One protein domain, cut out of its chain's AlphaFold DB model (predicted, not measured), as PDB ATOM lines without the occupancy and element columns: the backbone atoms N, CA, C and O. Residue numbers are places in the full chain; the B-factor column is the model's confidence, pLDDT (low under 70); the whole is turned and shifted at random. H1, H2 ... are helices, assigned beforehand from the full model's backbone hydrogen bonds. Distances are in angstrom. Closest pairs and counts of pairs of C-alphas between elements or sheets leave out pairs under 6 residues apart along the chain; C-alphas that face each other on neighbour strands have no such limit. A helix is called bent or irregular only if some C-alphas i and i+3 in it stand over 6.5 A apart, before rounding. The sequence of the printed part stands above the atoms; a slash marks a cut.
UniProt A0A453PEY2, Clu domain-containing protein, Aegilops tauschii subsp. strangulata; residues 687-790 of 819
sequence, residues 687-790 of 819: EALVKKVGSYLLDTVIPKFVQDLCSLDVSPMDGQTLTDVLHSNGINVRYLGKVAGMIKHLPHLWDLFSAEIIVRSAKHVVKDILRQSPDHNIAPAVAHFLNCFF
ATOM      1  N   GLU A 687     -18.148 -54.279  20.763       90.62
ATOM      2  CA  GLU A 687     -19.272 -53.372  21.008       90.62
ATOM      3  C   GLU A 687     -18.868 -51.903  20.970       90.62
ATOM      4  O   GLU A 687     -19.563 -51.084  20.361       90.62
ATOM      5  N   ALA A 688     -17.765 -51.556  21.630       92.12
ATOM      6  CA  ALA A 688     -17.248 -50.199  21.660       92.12
ATOM      7  C   ALA A 688     -16.843 -49.737  20.257       92.12
ATOM      8  O   ALA A 688     -17.105 -48.591  19.895       92.12
ATOM      9  N   LEU A 689     -16.265 -50.625  19.443       92.00
ATOM     10  CA  LEU A 689     -15.895 -50.325  18.067       92.00
ATOM     11  C   LEU A 689     -17.129 -50.061  17.189       92.00
ATOM     12  O   LEU A 689     -17.169 -49.047  16.495       92.00
ATOM     13  N   VAL A 690     -18.163 -50.909  17.261       91.44
ATOM     14  CA  VAL A 690     -19.421 -50.692  16.519       91.44
ATOM     15  C   VAL A 690     -20.113 -49.400  16.977       91.44
ATOM     16  O   VAL A 690     -20.525 -48.592  16.143       91.44
ATOM     17  N   LYS A 691     -20.165 -49.142  18.294       93.75
ATOM     18  CA  LYS A 691     -20.673 -47.877  18.860       93.75
ATOM     19  C   LYS A 691     -19.878 -46.672  18.357       93.75
ATOM     20  O   LYS A 691     -20.474 -45.657  18.012       93.75
ATOM     21  N   LYS A 692     -18.551 -46.785  18.250       94.06
ATOM     22  CA  LYS A 692     -17.677 -45.715  17.753       94.06
ATOM     23  C   LYS A 692     -17.997 -45.334  16.305       94.06
ATOM     24  O   LYS A 692     -18.013 -44.143  16.005       94.06
ATOM     25  N   VAL A 693     -18.305 -46.295  15.428       93.56
ATOM     26  CA  VAL A 693     -18.753 -45.993  14.050       93.56
ATOM     27  C   VAL A 693     -20.137 -45.346  14.046       93.56
ATOM     28  O   VAL A 693     -20.356 -44.364  13.338       93.56
ATOM     29  N   GLY A 694     -21.061 -45.847  14.871       93.31
ATOM     30  CA  GLY A 694     -22.390 -45.250  15.025       93.31
ATOM     31  C   GLY A 694     -22.342 -43.796  15.512       93.31
ATOM     32  O   GLY A 694     -23.081 -42.956  14.995       93.31
ATOM     33  N   SER A 695     -21.442 -43.475  16.446       95.31
ATOM     34  CA  SER A 695     -21.165 -42.103  16.887       95.31
ATOM     35  C   SER A 695     -20.457 -41.284  15.811       95.31
ATOM     36  O   SER A 695     -20.844 -40.149  15.570       95.31
ATOM     37  N   TYR A 696     -19.484 -41.852  15.092       95.62
ATOM     38  CA  TYR A 696     -18.815 -41.170  13.977       95.62
ATOM     39  C   TYR A 696     -19.808 -40.699  12.904       95.62
ATOM     40  O   TYR A 696     -19.710 -39.566  12.424       95.62
ATOM     41  N   LEU A 697     -20.820 -41.517  12.590       96.25
ATOM     42  CA  LEU A 697     -21.912 -41.126  11.699       96.25
ATOM     43  C   LEU A 697     -22.660 -39.886  12.212       96.25
ATOM     44  O   LEU A 697     -22.902 -38.951  11.452       96.25
ATOM     45  N   LEU A 698     -23.041 -39.877  13.493       95.44
ATOM     46  CA  LEU A 698     -23.863 -38.814  14.073       95.44
ATOM     47  C   LEU A 698     -23.096 -37.528  14.381       95.44
ATOM     48  O   LEU A 698     -23.660 -36.448  14.217       95.44
ATOM     49  N   ASP A 699     -21.857 -37.656  14.836       95.12
ATOM     50  CA  ASP A 699     -21.077 -36.564  15.417       95.12
ATOM     51  C   ASP A 699     -20.090 -35.964  14.411       95.12
ATOM     52  O   ASP A 699     -19.633 -34.839  14.594       95.12
ATOM     53  N   THR A 700     -19.740 -36.698  13.348       95.12
ATOM     54  CA  THR A 700     -18.787 -36.240  12.325       95.12
ATOM     55  C   THR A 700     -19.401 -36.218  10.930       95.12
ATOM     56  O   THR A 700     -19.453 -35.155  10.317       95.12
ATOM     57  N   VAL A 701     -19.900 -37.353  10.429       96.44
ATOM     58  CA  VAL A 701     -20.342 -37.471   9.026       96.44
ATOM     59  C   VAL A 701     -21.590 -36.642   8.746       96.44
ATOM     60  O   VAL A 701     -21.589 -35.859   7.804       96.44
ATOM     61  N   ILE A 702     -22.641 -36.755   9.566       96.69
ATOM     62  CA  ILE A 702     -23.874 -35.972   9.379       96.69
ATOM     63  C   ILE A 702     -23.613 -34.458   9.508       96.69
ATOM     64  O   ILE A 702     -24.052 -33.721   8.626       96.69
ATOM     65  N   PRO A 703     -22.899 -33.956  10.538       96.44
ATOM     66  CA  PRO A 703     -22.562 -32.536  10.622       96.44
ATOM     67  C   PRO A 703     -21.712 -32.042   9.449       96.44
ATOM     68  O   PRO A 703     -22.005 -30.973   8.919       96.44
ATOM     69  N   LYS A 704     -20.713 -32.821   9.008       95.44
ATOM     70  CA  LYS A 704     -19.908 -32.500   7.821       95.44
ATOM     71  C   LYS A 704     -20.782 -32.433   6.570       95.44
ATOM     72  O   LYS A 704     -20.746 -31.443   5.863       95.44
ATOM     73  N   PHE A 705     -21.642 -33.423   6.361       95.62
ATOM     74  CA  PHE A 705     -22.578 -33.441   5.242       95.62
ATOM     75  C   PHE A 705     -23.497 -32.210   5.229       95.62
ATOM     76  O   PHE A 705     -23.716 -31.599   4.189       95.62
ATOM     77  N   VAL A 706     -24.010 -31.802   6.394       94.25
ATOM     78  CA  VAL A 706     -24.803 -30.570   6.528       94.25
ATOM     79  C   VAL A 706     -23.969 -29.332   6.193       94.25
ATOM     80  O   VAL A 706     -24.474 -28.429   5.536       94.25
ATOM     81  N   GLN A 707     -22.704 -29.285   6.613       94.00
ATOM     82  CA  GLN A 707     -21.792 -28.206   6.246       94.00
ATOM     83  C   GLN A 707     -21.547 -28.159   4.732       94.00
ATOM     84  O   GLN A 707     -21.622 -27.071   4.169       94.00
ATOM     85  N   ASP A 708     -21.338 -29.308   4.090       93.75
ATOM     86  CA  ASP A 708     -21.119 -29.432   2.643       93.75
ATOM     87  C   ASP A 708     -22.362 -28.984   1.838       93.75
ATOM     88  O   ASP A 708     -22.252 -28.385   0.768       93.75
ATOM     89  N   LEU A 709     -23.568 -29.208   2.379       91.88
ATOM     90  CA  LEU A 709     -24.812 -28.646   1.837       91.88
ATOM     91  C   LEU A 709     -24.876 -27.117   2.011       91.88
ATOM     92  O   LEU A 709     -25.342 -26.411   1.118       91.88
ATOM     93  N   CYS A 710     -24.415 -26.588   3.150       90.38
ATOM     94  CA  CYS A 710     -24.373 -25.144   3.405       90.38
ATOM     95  C   CYS A 710     -23.349 -24.414   2.520       90.38
ATOM     96  O   CYS A 710     -23.581 -23.259   2.162       90.38
ATOM     97  N   SER A 711     -22.221 -25.054   2.195       91.38
ATOM     98  CA  SER A 711     -21.174 -24.510   1.318       91.38
ATOM     99  C   SER A 711     -21.461 -24.701  -0.171       91.38
ATOM    100  O   SER A 711     -20.748 -24.120  -0.985       91.38
ATOM    101  N   LEU A 712     -22.517 -25.446  -0.524       88.00
ATOM    102  CA  LEU A 712     -22.858 -25.848  -1.895       88.00
ATOM    103  C   LEU A 712     -21.810 -26.761  -2.556       88.00
ATOM    104  O   LEU A 712     -21.831 -26.925  -3.775       88.00
ATOM    105  N   ASP A 713     -20.943 -27.402  -1.768       88.06
ATOM    106  CA  ASP A 713     -20.057 -28.467  -2.260       88.06
ATOM    107  C   ASP A 713     -20.876 -29.689  -2.702       88.06
ATOM    108  O   ASP A 713     -20.506 -30.429  -3.614       88.06
ATOM    109  N   VAL A 714     -22.036 -29.867  -2.069       87.62
ATOM    110  CA  VAL A 714     -23.038 -30.862  -2.418       87.62
ATOM    111  C   VAL A 714     -24.372 -30.154  -2.634       87.62
ATOM    112  O   VAL A 714     -24.879 -29.481  -1.743       87.62
ATOM    113  N   SER A 715     -24.972 -30.324  -3.812       87.94
ATOM    114  CA  SER A 715     -26.249 -29.686  -4.154       87.94
ATOM    115  C   SER A 715     -27.178 -30.684  -4.853       87.94
ATOM    116  O   SER A 715     -27.133 -30.822  -6.079       87.94
ATOM    117  N   PRO A 716     -27.983 -31.454  -4.096       90.25
ATOM    118  CA  PRO A 716     -28.939 -32.376  -4.688       90.25
ATOM    119  C   PRO A 716     -30.099 -31.603  -5.325       90.25
ATOM    120  O   PRO A 716     -30.701 -30.736  -4.693       90.25
ATOM    121  N   MET A 717     -30.428 -31.947  -6.571       87.69
ATOM    122  CA  MET A 717     -31.469 -31.256  -7.347       87.69
ATOM    123  C   MET A 717     -32.851 -31.911  -7.219       87.69
ATOM    124  O   MET A 717     -33.872 -31.253  -7.406       87.69
ATOM    125  N   ASP A 718     -32.890 -33.204  -6.901       88.25
ATOM    126  CA  ASP A 718     -34.109 -33.993  -6.744       88.25
ATOM    127  C   ASP A 718     -33.950 -35.072  -5.656       88.25
ATOM    128  O   ASP A 718     -32.881 -35.248  -5.065       88.25
ATOM    129  N   GLY A 719     -35.040 -35.788  -5.357       88.81
ATOM    130  CA  GLY A 719     -35.068 -36.817  -4.311       88.81
ATOM    131  C   GLY A 719     -34.156 -38.019  -4.590       88.81
ATOM    132  O   GLY A 719     -33.586 -38.603  -3.660       88.81
ATOM    133  N   GLN A 720     -33.961 -38.361  -5.868       88.56
ATOM    134  CA  GLN A 720     -33.064 -39.438  -6.288       88.56
ATOM    135  C   GLN A 720     -31.606 -39.050  -6.022       88.56
ATOM    136  O   GLN A 720     -30.915 -39.753  -5.287       88.56
ATOM    137  N   THR A 721     -31.180 -37.885  -6.515       91.94
ATOM    138  CA  THR A 721     -29.839 -37.335  -6.283       91.94
ATOM    139  C   THR A 721     -29.582 -37.155  -4.792       91.94
ATOM    140  O   THR A 721     -28.515 -37.516  -4.310       91.94
ATOM    141  N   LEU A 722     -30.571 -36.670  -4.029       93.88
ATOM    142  CA  LEU A 722     -30.479 -36.570  -2.571       93.88
ATOM    143  C   LEU A 722     -30.201 -37.932  -1.922       93.88
ATOM    144  O   LEU A 722     -29.333 -38.050  -1.057       93.88
ATOM    145  N   THR A 723     -30.930 -38.966  -2.337       93.25
ATOM    146  CA  THR A 723     -30.748 -40.327  -1.822       93.25
ATOM    147  C   THR A 723     -29.365 -40.876  -2.170       93.25
ATOM    148  O   THR A 723     -28.707 -41.456  -1.305       93.25
ATOM    149  N   ASP A 724     -28.910 -40.678  -3.405       93.00
ATOM    150  CA  ASP A 724     -27.616 -41.168  -3.884       93.00
ATOM    151  C   ASP A 724     -26.450 -40.465  -3.184       93.00
ATOM    152  O   ASP A 724     -25.498 -41.115  -2.756       93.00
ATOM    153  N   VAL A 725     -26.573 -39.158  -2.967       93.94
ATOM    154  CA  VAL A 725     -25.618 -38.338  -2.219       93.94
ATOM    155  C   VAL A 725     -25.563 -38.720  -0.736       93.94
ATOM    156  O   VAL A 725     -24.478 -38.812  -0.159       93.94
ATOM    157  N   LEU A 726     -26.708 -38.973  -0.089       94.94
ATOM    158  CA  LEU A 726     -26.721 -39.495   1.282       94.94
ATOM    159  C   LEU A 726     -25.984 -40.835   1.343       94.94
ATOM    160  O   LEU A 726     -25.151 -41.055   2.219       94.94
ATOM    161  N   HIS A 727     -26.267 -41.722   0.390       94.50
ATOM    162  CA  HIS A 727     -25.660 -43.043   0.319       94.50
ATOM    163  C   HIS A 727     -24.152 -43.010   0.059       94.50
ATOM    164  O   HIS A 727     -23.436 -43.750   0.732       94.50
ATOM    165  N   SER A 728     -23.672 -42.157  -0.850       93.62
ATOM    166  CA  SER A 728     -22.239 -42.009  -1.138       93.62
ATOM    167  C   SER A 728     -21.459 -41.467   0.062       93.62
ATOM    168  O   SER A 728     -20.314 -41.854   0.269       93.62
ATOM    169  N   ASN A 729     -22.105 -40.660   0.909       94.31
ATOM    170  CA  ASN A 729     -21.571 -40.213   2.198       94.31
ATOM    171  C   ASN A 729     -21.774 -41.238   3.336       94.31
ATOM    172  O   ASN A 729     -21.506 -40.939   4.497       94.31
ATOM    173  N   GLY A 730     -22.281 -42.441   3.048       94.38
ATOM    174  CA  GLY A 730     -22.492 -43.488   4.053       94.38
ATOM    175  C   GLY A 730     -23.710 -43.286   4.962       94.38
ATOM    176  O   GLY A 730     -23.882 -44.007   5.944       94.38
ATOM    177  N   ILE A 731     -24.602 -42.352   4.639       95.88
ATOM    178  CA  ILE A 731     -25.785 -42.032   5.440       95.88
ATOM    179  C   ILE A 731     -26.980 -42.858   4.946       95.88
ATOM    180  O   ILE A 731     -27.422 -42.756   3.801       95.88
ATOM    181  N   ASN A 732     -27.556 -43.697   5.812       93.50
ATOM    182  CA  ASN A 732     -28.818 -44.377   5.507       93.50
ATOM    183  C   ASN A 732     -29.988 -43.375   5.462       93.50
ATOM    184  O   ASN A 732     -30.101 -42.510   6.328       93.50
ATOM    185  N   VAL A 733     -30.951 -43.587   4.557       92.06
ATOM    186  CA  VAL A 733     -32.175 -42.759   4.445       92.06
ATOM    187  C   VAL A 733     -32.989 -42.689   5.746       92.06
ATOM    188  O   VAL A 733     -33.723 -41.731   5.957       92.06
ATOM    189  N   ARG A 734     -32.826 -43.631   6.687       91.00
ATOM    190  CA  ARG A 734     -33.455 -43.528   8.020       91.00
ATOM    191  C   ARG A 734     -33.060 -42.250   8.781       91.00
ATOM    192  O   ARG A 734     -33.831 -41.768   9.600       91.00
ATOM    193  N   TYR A 735     -31.894 -41.672   8.485       94.38
ATOM    194  CA  TYR A 735     -31.417 -40.421   9.082       94.38
ATOM    195  C   TYR A 735     -31.932 -39.158   8.382       94.38
ATOM    196  O   TYR A 735     -31.622 -38.057   8.837       94.38
ATOM    197  N   LEU A 736     -32.747 -39.290   7.330       93.12
ATOM    198  CA  LEU A 736     -33.277 -38.169   6.549       93.12
ATOM    199  C   LEU A 736     -33.965 -37.123   7.439       93.12
ATOM    200  O   LEU A 736     -33.697 -35.934   7.301       93.12
ATOM    201  N   GLY A 737     -34.768 -37.557   8.418       92.12
ATOM    202  CA  GLY A 737     -35.426 -36.651   9.368       92.12
ATOM    203  C   GLY A 737     -34.457 -35.906  10.296       92.12
ATOM    204  O   GLY A 737     -34.683 -34.738  10.613       92.12
ATOM    205  N   LYS A 738     -33.346 -36.544  10.700       93.25
ATOM    206  CA  LYS A 738     -32.312 -35.908  11.535       93.25
ATOM    207  C   LYS A 738     -31.553 -34.844  10.743       93.25
ATOM    208  O   LYS A 738     -31.403 -33.730  11.236       93.25
ATOM    209  N   VAL A 739     -31.138 -35.174   9.517       94.31
ATOM    210  CA  VAL A 739     -30.462 -34.231   8.613       94.31
ATOM    211  C   VAL A 739     -31.380 -33.057   8.297       94.31
ATOM    212  O   VAL A 739     -30.970 -31.917   8.496       94.31
ATOM    213  N   ALA A 740     -32.640 -33.330   7.925       92.56
ATOM    214  CA  ALA A 740     -33.652 -32.301   7.718       92.56
ATOM    215  C   ALA A 740     -33.669 -31.346   8.918       92.56
ATOM    216  O   ALA A 740     -33.532 -30.134   8.759       92.56
ATOM    217  N   GLY A 741     -33.777 -31.879  10.144       93.12
ATOM    218  CA  GLY A 741     -33.829 -31.085  11.375       93.12
ATOM    219  C   GLY A 741     -32.706 -30.049  11.521       93.12
ATOM    220  O   GLY A 741     -32.949 -28.982  12.085       93.12
ATOM    221  N   MET A 742     -31.518 -30.337  10.980       92.81
ATOM    222  CA  MET A 742     -30.335 -29.471  11.026       92.81
ATOM    223  C   MET A 742     -30.319 -28.405   9.916       92.81
ATOM    224  O   MET A 742     -29.794 -27.314  10.129       92.81
ATOM    225  N   ILE A 743     -30.953 -28.663   8.769       91.75
ATOM    226  CA  ILE A 743     -30.996 -27.759   7.600       91.75
ATOM    227  C   ILE A 743     -32.258 -26.886   7.530       91.75
ATOM    228  O   ILE A 743     -32.510 -26.252   6.513       91.75
ATOM    229  N   LYS A 744     -33.049 -26.783   8.607       89.94
ATOM    230  CA  LYS A 744     -34.253 -25.918   8.671       89.94
ATOM    231  C   LYS A 744     -34.014 -24.456   8.277       89.94
ATOM    232  O   LYS A 744     -34.948 -23.754   7.906       89.94
ATOM    233  N   HIS A 745     -32.778 -23.989   8.407       89.94
ATOM    234  CA  HIS A 745     -32.358 -22.638   8.052       89.94
ATOM    235  C   HIS A 745     -32.132 -22.446   6.539       89.94
ATOM    236  O   HIS A 745     -31.964 -21.310   6.104       89.94
ATOM    237  N   LEU A 746     -32.153 -23.526   5.746       89.06
ATOM    238  CA  LEU A 746     -32.042 -23.541   4.285       89.06
ATOM    239  C   LEU A 746     -33.389 -23.974   3.675       89.06
ATOM    240  O   LEU A 746     -33.613 -25.171   3.490       89.06
ATOM    241  N   PRO A 747     -34.299 -23.035   3.346       87.56
ATOM    242  CA  PRO A 747     -35.664 -23.370   2.931       87.56
ATOM    243  C   PRO A 747     -35.731 -24.296   1.711       87.56
ATOM    244  O   PRO A 747     -36.477 -25.266   1.719       87.56
ATOM    245  N   HIS A 748     -34.896 -24.050   0.699       86.38
ATOM    246  CA  HIS A 748     -34.882 -24.825  -0.545       86.38
ATOM    247  C   HIS A 748     -34.517 -26.304  -0.323       86.38
ATOM    248  O   HIS A 748     -35.172 -27.187  -0.872       86.38
ATOM    249  N   LEU A 749     -33.516 -26.593   0.518       89.06
ATOM    250  CA  LEU A 749     -33.163 -27.973   0.865       89.06
ATOM    251  C   LEU A 749     -34.163 -28.579   1.848       89.06
ATOM    252  O   LEU A 749     -34.504 -29.752   1.727       89.06
ATOM    253  N   TRP A 750     -34.662 -27.803   2.809       91.75
ATOM    254  CA  TRP A 750     -35.681 -28.286   3.738       91.75
ATOM    255  C   TRP A 750     -36.951 -28.743   3.004       91.75
ATOM    256  O   TRP A 750     -37.497 -29.799   3.335       91.75
ATOM    257  N   ASP A 751     -37.387 -28.002   1.984       90.50
ATOM    258  CA  ASP A 751     -38.528 -28.371   1.143       90.50
ATOM    259  C   ASP A 751     -38.256 -29.666   0.367       90.50
ATOM    260  O   ASP A 751     -39.111 -30.552   0.348       90.50
ATOM    261  N   LEU A 752     -37.049 -29.828  -0.191       92.00
ATOM    262  CA  LEU A 752     -36.638 -31.058  -0.879       92.00
ATOM    263  C   LEU A 752     -36.661 -32.278   0.058       92.00
ATOM    264  O   LEU A 752     -37.240 -33.311  -0.277       92.00
ATOM    265  N   PHE A 753     -36.077 -32.159   1.253       93.62
ATOM    266  CA  PHE A 753     -36.085 -33.232   2.253       93.62
ATOM    267  C   PHE A 753     -37.504 -33.553   2.728       93.62
ATOM    268  O   PHE A 753     -37.859 -34.721   2.876       93.62
ATOM    269  N   SER A 754     -38.326 -32.526   2.956       91.69
ATOM    270  CA  SER A 754     -39.722 -32.696   3.366       91.69
ATOM    271  C   SER A 754     -40.530 -33.411   2.284       91.69
ATOM    272  O   SER A 754     -41.261 -34.353   2.590       91.69
ATOM    273  N   ALA A 755     -40.357 -33.022   1.019       92.06
ATOM    274  CA  ALA A 755     -40.983 -33.684  -0.117       92.06
ATOM    275  C   ALA A 755     -40.568 -35.160  -0.204       92.06
ATOM    276  O   ALA A 755     -41.434 -36.025  -0.323       92.06
ATOM    277  N   GLU A 756     -39.277 -35.466  -0.058       93.75
ATOM    278  CA  GLU A 756     -38.767 -36.843  -0.083       93.75
ATOM    279  C   GLU A 756     -39.353 -37.703   1.054       93.75
ATOM    280  O   GLU A 756     -39.760 -38.845   0.826       93.75
ATOM    281  N   ILE A 757     -39.467 -37.152   2.271       92.25
ATOM    282  CA  ILE A 757     -40.119 -37.827   3.410       92.25
ATOM    283  C   ILE A 757     -41.587 -38.128   3.081       92.25
ATOM    284  O   ILE A 757     -42.032 -39.269   3.225       92.25
ATOM    285  N   ILE A 758     -42.337 -37.128   2.610       92.44
ATOM    286  CA  ILE A 758     -43.768 -37.260   2.308       92.44
ATOM    287  C   ILE A 758     -43.999 -38.279   1.183       92.44
ATOM    288  O   ILE A 758     -44.872 -39.138   1.306       92.44
ATOM    289  N   VAL A 759     -43.208 -38.233   0.105       92.12
ATOM    290  CA  VAL A 759     -43.324 -39.155  -1.038       92.12
ATOM    291  C   VAL A 759     -43.009 -40.596  -0.633       92.12
ATOM    292  O   VAL A 759     -43.684 -41.527  -1.080       92.12
ATOM    293  N   ARG A 760     -42.030 -40.818   0.253       90.19
ATOM    294  CA  ARG A 760     -41.750 -42.159   0.786       90.19
ATOM    295  C   ARG A 760     -42.906 -42.686   1.623       90.19
ATOM    296  O   ARG A 760     -43.337 -43.810   1.372       90.19
ATOM    297  N   SER A 761     -43.454 -41.878   2.529       90.25
ATOM    298  CA  SER A 761     -44.648 -42.232   3.310       90.25
ATOM    299  C   SER A 761     -45.839 -42.559   2.405       90.25
ATOM    300  O   SER A 761     -46.475 -43.600   2.555       90.25
ATOM    301  N   ALA A 762     -46.081 -41.729   1.389       92.00
ATOM    302  CA  ALA A 762     -47.105 -41.945   0.372       92.00
ATOM    303  C   ALA A 762     -46.926 -43.275  -0.374       92.00
ATOM    304  O   ALA A 762     -47.900 -43.996  -0.593       92.00
ATOM    305  N   LYS A 763     -45.686 -43.644  -0.721       89.44
ATOM    306  CA  LYS A 763     -45.383 -44.922  -1.379       89.44
ATOM    307  C   LYS A 763     -45.860 -46.118  -0.554       89.44
ATOM    308  O   LYS A 763     -46.359 -47.070  -1.146       89.44
ATOM    309  N   HIS A 764     -45.710 -46.086   0.771       85.69
ATOM    310  CA  HIS A 764     -46.178 -47.170   1.643       85.69
ATOM    311  C   HIS A 764     -47.697 -47.330   1.553       85.69
ATOM    312  O   HIS A 764     -48.178 -48.409   1.217       85.69
ATOM    313  N   VAL A 765     -48.434 -46.226   1.686       89.00
ATOM    314  CA  VAL A 765     -49.901 -46.218   1.574       89.00
ATOM    315  C   VAL A 765     -50.368 -46.730   0.205       89.00
ATOM    316  O   VAL A 765     -51.278 -47.552   0.116       89.00
ATOM    317  N   VAL A 766     -49.724 -46.293  -0.885       90.44
ATOM    318  CA  VAL A 766     -50.072 -46.750  -2.241       90.44
ATOM    319  C   VAL A 766     -49.829 -48.243  -2.417       90.44
ATOM    320  O   VAL A 766     -50.640 -48.909  -3.057       90.44
ATOM    321  N   LYS A 767     -48.734 -48.789  -1.873       88.50
ATOM    322  CA  LYS A 767     -48.436 -50.223  -1.986       88.50
ATOM    323  C   LYS A 767     -49.560 -51.068  -1.391       88.50
ATOM    324  O   LYS A 767     -49.996 -52.010  -2.053       88.50
ATOM    325  N   ASP A 768     -50.079 -50.696  -0.228       86.31
ATOM    326  CA  ASP A 768     -51.174 -51.432   0.411       86.31
ATOM    327  C   ASP A 768     -52.482 -51.326  -0.369       86.31
ATOM    328  O   ASP A 768     -53.146 -52.338  -0.610       86.31
ATOM    329  N   ILE A 769     -52.802 -50.128  -0.873       90.19
ATOM    330  CA  ILE A 769     -53.952 -49.925  -1.764       90.19
ATOM    331  C   ILE A 769     -53.839 -50.832  -2.998       90.19
ATOM    332  O   ILE A 769     -54.825 -51.455  -3.393       90.19
ATOM    333  N   LEU A 770     -52.653 -50.938  -3.607       90.19
ATOM    334  CA  LEU A 770     -52.430 -51.760  -4.800       90.19
ATOM    335  C   LEU A 770     -52.581 -53.264  -4.535       90.19
ATOM    336  O   LEU A 770     -53.142 -53.955  -5.387       90.19
ATOM    337  N   ARG A 771     -52.128 -53.767  -3.378       87.69
ATOM    338  CA  ARG A 771     -52.261 -55.189  -3.001       87.69
ATOM    339  C   ARG A 771     -53.712 -55.598  -2.777       87.69
ATOM    340  O   ARG A 771     -54.123 -56.683  -3.173       87.69
ATOM    341  N   GLN A 772     -54.487 -54.728  -2.130       86.88
ATOM    342  CA  GLN A 772     -55.886 -54.997  -1.782       86.88
ATOM    343  C   GLN A 772     -56.840 -54.760  -2.961       86.88
ATOM    344  O   GLN A 772     -57.962 -55.271  -2.976       86.88
ATOM    345  N   SER A 773     -56.411 -53.980  -3.957       89.69
ATOM    346  CA  SER A 773     -57.244 -53.631  -5.104       89.69
ATOM    347  C   SER A 773     -57.271 -54.747  -6.155       89.69
ATOM    348  O   SER A 773     -56.218 -55.155  -6.658       89.69
ATOM    349  N   PRO A 774     -58.463 -55.199  -6.588       88.69
ATOM    350  CA  PRO A 774     -58.570 -56.060  -7.757       88.69
ATOM    351  C   PRO A 774     -58.222 -55.279  -9.034       88.69
ATOM    352  O   PRO A 774     -58.345 -54.055  -9.086       88.69
ATOM    353  N   ASP A 775     -57.854 -55.993 -10.097       86.44
ATOM    354  CA  ASP A 775     -57.304 -55.435 -11.347       86.44
ATOM    355  C   ASP A 775     -58.131 -54.294 -11.941       86.44
ATOM    356  O   ASP A 775     -57.602 -53.245 -12.302       86.44
ATOM    357  N   HIS A 776     -59.450 -54.476 -11.990       88.88
ATOM    358  CA  HIS A 776     -60.381 -53.502 -12.560       88.88
ATOM    359  C   HIS A 776     -60.513 -52.215 -11.726       88.88
ATOM    360  O   HIS A 776     -61.004 -51.212 -12.239       88.88
ATOM    361  N   ASN A 777     -60.060 -52.224 -10.467       91.75
ATOM    362  CA  ASN A 777     -60.122 -51.082  -9.555       91.75
ATOM    363  C   ASN A 777     -58.770 -50.397  -9.328       91.75
ATOM    364  O   ASN A 777     -58.752 -49.338  -8.705       91.75
ATOM    365  N   ILE A 778     -57.655 -50.921  -9.851       89.06
ATOM    366  CA  ILE A 778     -56.343 -50.279  -9.665       89.06
ATOM    367  C   ILE A 778     -56.343 -48.856 -10.219       89.06
ATOM    368  O   ILE A 778     -55.971 -47.924  -9.513       89.06
ATOM    369  N   ALA A 779     -56.765 -48.674 -11.472       87.25
ATOM    370  CA  ALA A 779     -56.748 -47.363 -12.114       87.25
ATOM    371  C   ALA A 779     -57.553 -46.305 -11.329       87.25
ATOM    372  O   ALA A 779     -56.987 -45.253 -11.018       87.25
ATOM    373  N   PRO A 780     -58.828 -46.545 -10.944       90.00
ATOM    374  CA  PRO A 780     -59.560 -45.586 -10.120       90.00
ATOM    375  C   PRO A 780     -58.980 -45.435  -8.707       90.00
ATOM    376  O   PRO A 780     -59.028 -44.326  -8.181       90.00
ATOM    377  N   ALA A 781     -58.406 -46.482  -8.102       90.50
ATOM    378  CA  ALA A 781     -57.766 -46.388  -6.788       90.50
ATOM    379  C   ALA A 781     -56.518 -45.491  -6.819       90.50
ATOM    380  O   ALA A 781     -56.389 -44.588  -5.994       90.50
ATOM    381  N   VAL A 782     -55.648 -45.668  -7.819       89.56
ATOM    382  CA  VAL A 782     -54.472 -44.811  -8.042       89.56
ATOM    383  C   VAL A 782     -54.906 -43.379  -8.342       89.56
ATOM    384  O   VAL A 782     -54.392 -42.445  -7.734       89.56
ATOM    385  N   ALA A 783     -55.892 -43.180  -9.222       89.38
ATOM    386  CA  ALA A 783     -56.412 -41.846  -9.517       89.38
ATOM    387  C   ALA A 783     -57.003 -41.170  -8.269       89.38
ATOM    388  O   ALA A 783     -56.780 -39.982  -8.044       89.38
ATOM    389  N   HIS A 784     -57.742 -41.910  -7.438       89.38
ATOM    390  CA  HIS A 784     -58.277 -41.399  -6.179       89.38
ATOM    391  C   HIS A 784     -57.160 -41.015  -5.208       89.38
ATOM    392  O   HIS A 784     -57.171 -39.893  -4.708       89.38
ATOM    393  N   PHE A 785     -56.171 -41.893  -5.015       91.50
ATOM    394  CA  PHE A 785     -55.002 -41.614  -4.188       91.50
ATOM    395  C   PHE A 785     -54.292 -40.333  -4.637       91.50
ATOM    396  O   PHE A 785     -54.084 -39.434  -3.830       91.50
ATOM    397  N   LEU A 786     -53.987 -40.203  -5.932       90.31
ATOM    398  CA  LEU A 786     -53.310 -39.024  -6.481       90.31
ATOM    399  C   LEU A 786     -54.153 -37.751  -6.323       90.31
ATOM    400  O   LEU A 786     -53.607 -36.692  -6.026       90.31
ATOM    401  N   ASN A 787     -55.478 -37.842  -6.462       89.25
ATOM    402  CA  ASN A 787     -56.381 -36.717  -6.202       89.25
ATOM    403  C   ASN A 787     -56.410 -36.319  -4.721       89.25
ATOM    404  O   ASN A 787     -56.539 -35.138  -4.422       89.25
ATOM    405  N   CYS A 788     -56.297 -37.269  -3.796       89.56
ATOM    406  CA  CYS A 788     -56.168 -36.971  -2.370       89.56
ATOM    407  C   CYS A 788     -54.791 -36.386  -2.035       89.56
ATOM    408  O   CYS A 788     -54.701 -35.481  -1.214       89.56
ATOM    409  N   PHE A 789     -53.740 -36.892  -2.679       89.25
ATOM    410  CA  PHE A 789     -52.357 -36.534  -2.392       89.25
ATOM    411  C   PHE A 789     -51.952 -35.177  -2.990       89.25
ATOM    412  O   PHE A 789     -51.311 -34.377  -2.319       89.25
ATOM    413  N   PHE A 790     -52.360 -34.890  -4.230       86.50
ATOM    414  CA  PHE A 790     -52.029 -33.646  -4.940       86.50
ATOM    415  C   PHE A 790     -53.205 -32.672  -5.075       86.50
ATOM    416  O   PHE A 790     -53.008 -31.485  -5.348       86.50
TER     417      PHE A 790
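This is residues 687 to 790 of the 819 residues of the protein "Clu domain-containing protein" of Aegilops tauschii subsp. strangulata (UniProt A0A453PEY2). One long helix, H4, runs through much of the length of a loose, flat body; with its first part it packs on the short helices H2 and H3, and after its last residues H5 folds back along it, making a helical hairpin. Beyond H3 stands the bent but nearly straight helix H1, whose residues 687 to 696 stick out free. The printed part has 104 residues with five named helices, in the order H1, H2, H3, H4, H5, and no named strand, so its class is all helix. It is loose, with a radius of gyration of the C-alphas of 17.6 A, and spans 52 by 36 by 19 A.

Find C-alpha 687 at (-19.272, -53.372, 21.008), where H1, residues 687 to 711, begins. By its hydrogen bonds H1 was assigned as one helix, but it is bent, with C-alphas 699 and 702 standing 6.7 A apart; its arms are H1a, residues 687 to 699, 17.8 A long, and H1b, residues 702 to 711, 14.3 A long. Next come H2, residues 719 to 728, and H3, residues 733 to 742. H3 is irregular, with C-alphas 734 and 737 7.3 A apart. From C-alpha 747 at (-35.664, -23.370, 2.931), H4 runs 37.8 A to residue 772. H5, residues 775 to 790, is 23.3 A long and ends at C-alpha 790, (-52.029, -33.646, -4.940); it is irregular, with C-alphas 776 and 779 7.1 A apart.

Start at H1a, which touches no helix; its line and that of H1b stand at a shallow tilt of 21 degrees. Look at Ile 702 and Val 739, the closest C-alphas of H1b and H3, 6.9 A apart: the two only just touch, with 3 pairs of C-alphas within 8 A, at a steep tilt of 59 degrees. H2 touches H3 only at the corner, and only just, with 3 pairs within 8 A; their closest C-alphas, of Thr 723 and Val 733, are 6.9 A apart. H2 also touches residues 752 to 756 of H4, about perpendicular at 78 degrees, with the C-alphas of Gly 719 and Glu 756 closest at 5.6 A. H3 and H4 form a hairpin, opposite ways at a shallow tilt of 33 degrees, only just short of steep; their closest C-alphas, of Ala 740 and Trp 750, are 6.0 A apart. H4 and H5 form another, at a shallow tilt of 24 degrees, with the C-alphas of Leu 770 and Ile 778 closest at 6.4 A. H5 is apart from H2 and H3. In H1a, H1b, H2 and H4 every O i to N i+4 pair is within hydrogen-bond range; in H3 4 of 6 are, and in H5 10 of 12.

The two C-alphas farthest apart, of Ala 688 and His 776, are 55.2 A apart. The printed part has no cut. No link is long: H1 to H2 is short, and the other three are tight. The mean pLDDT of the printed part is 91.4, and no printed residue is under 70.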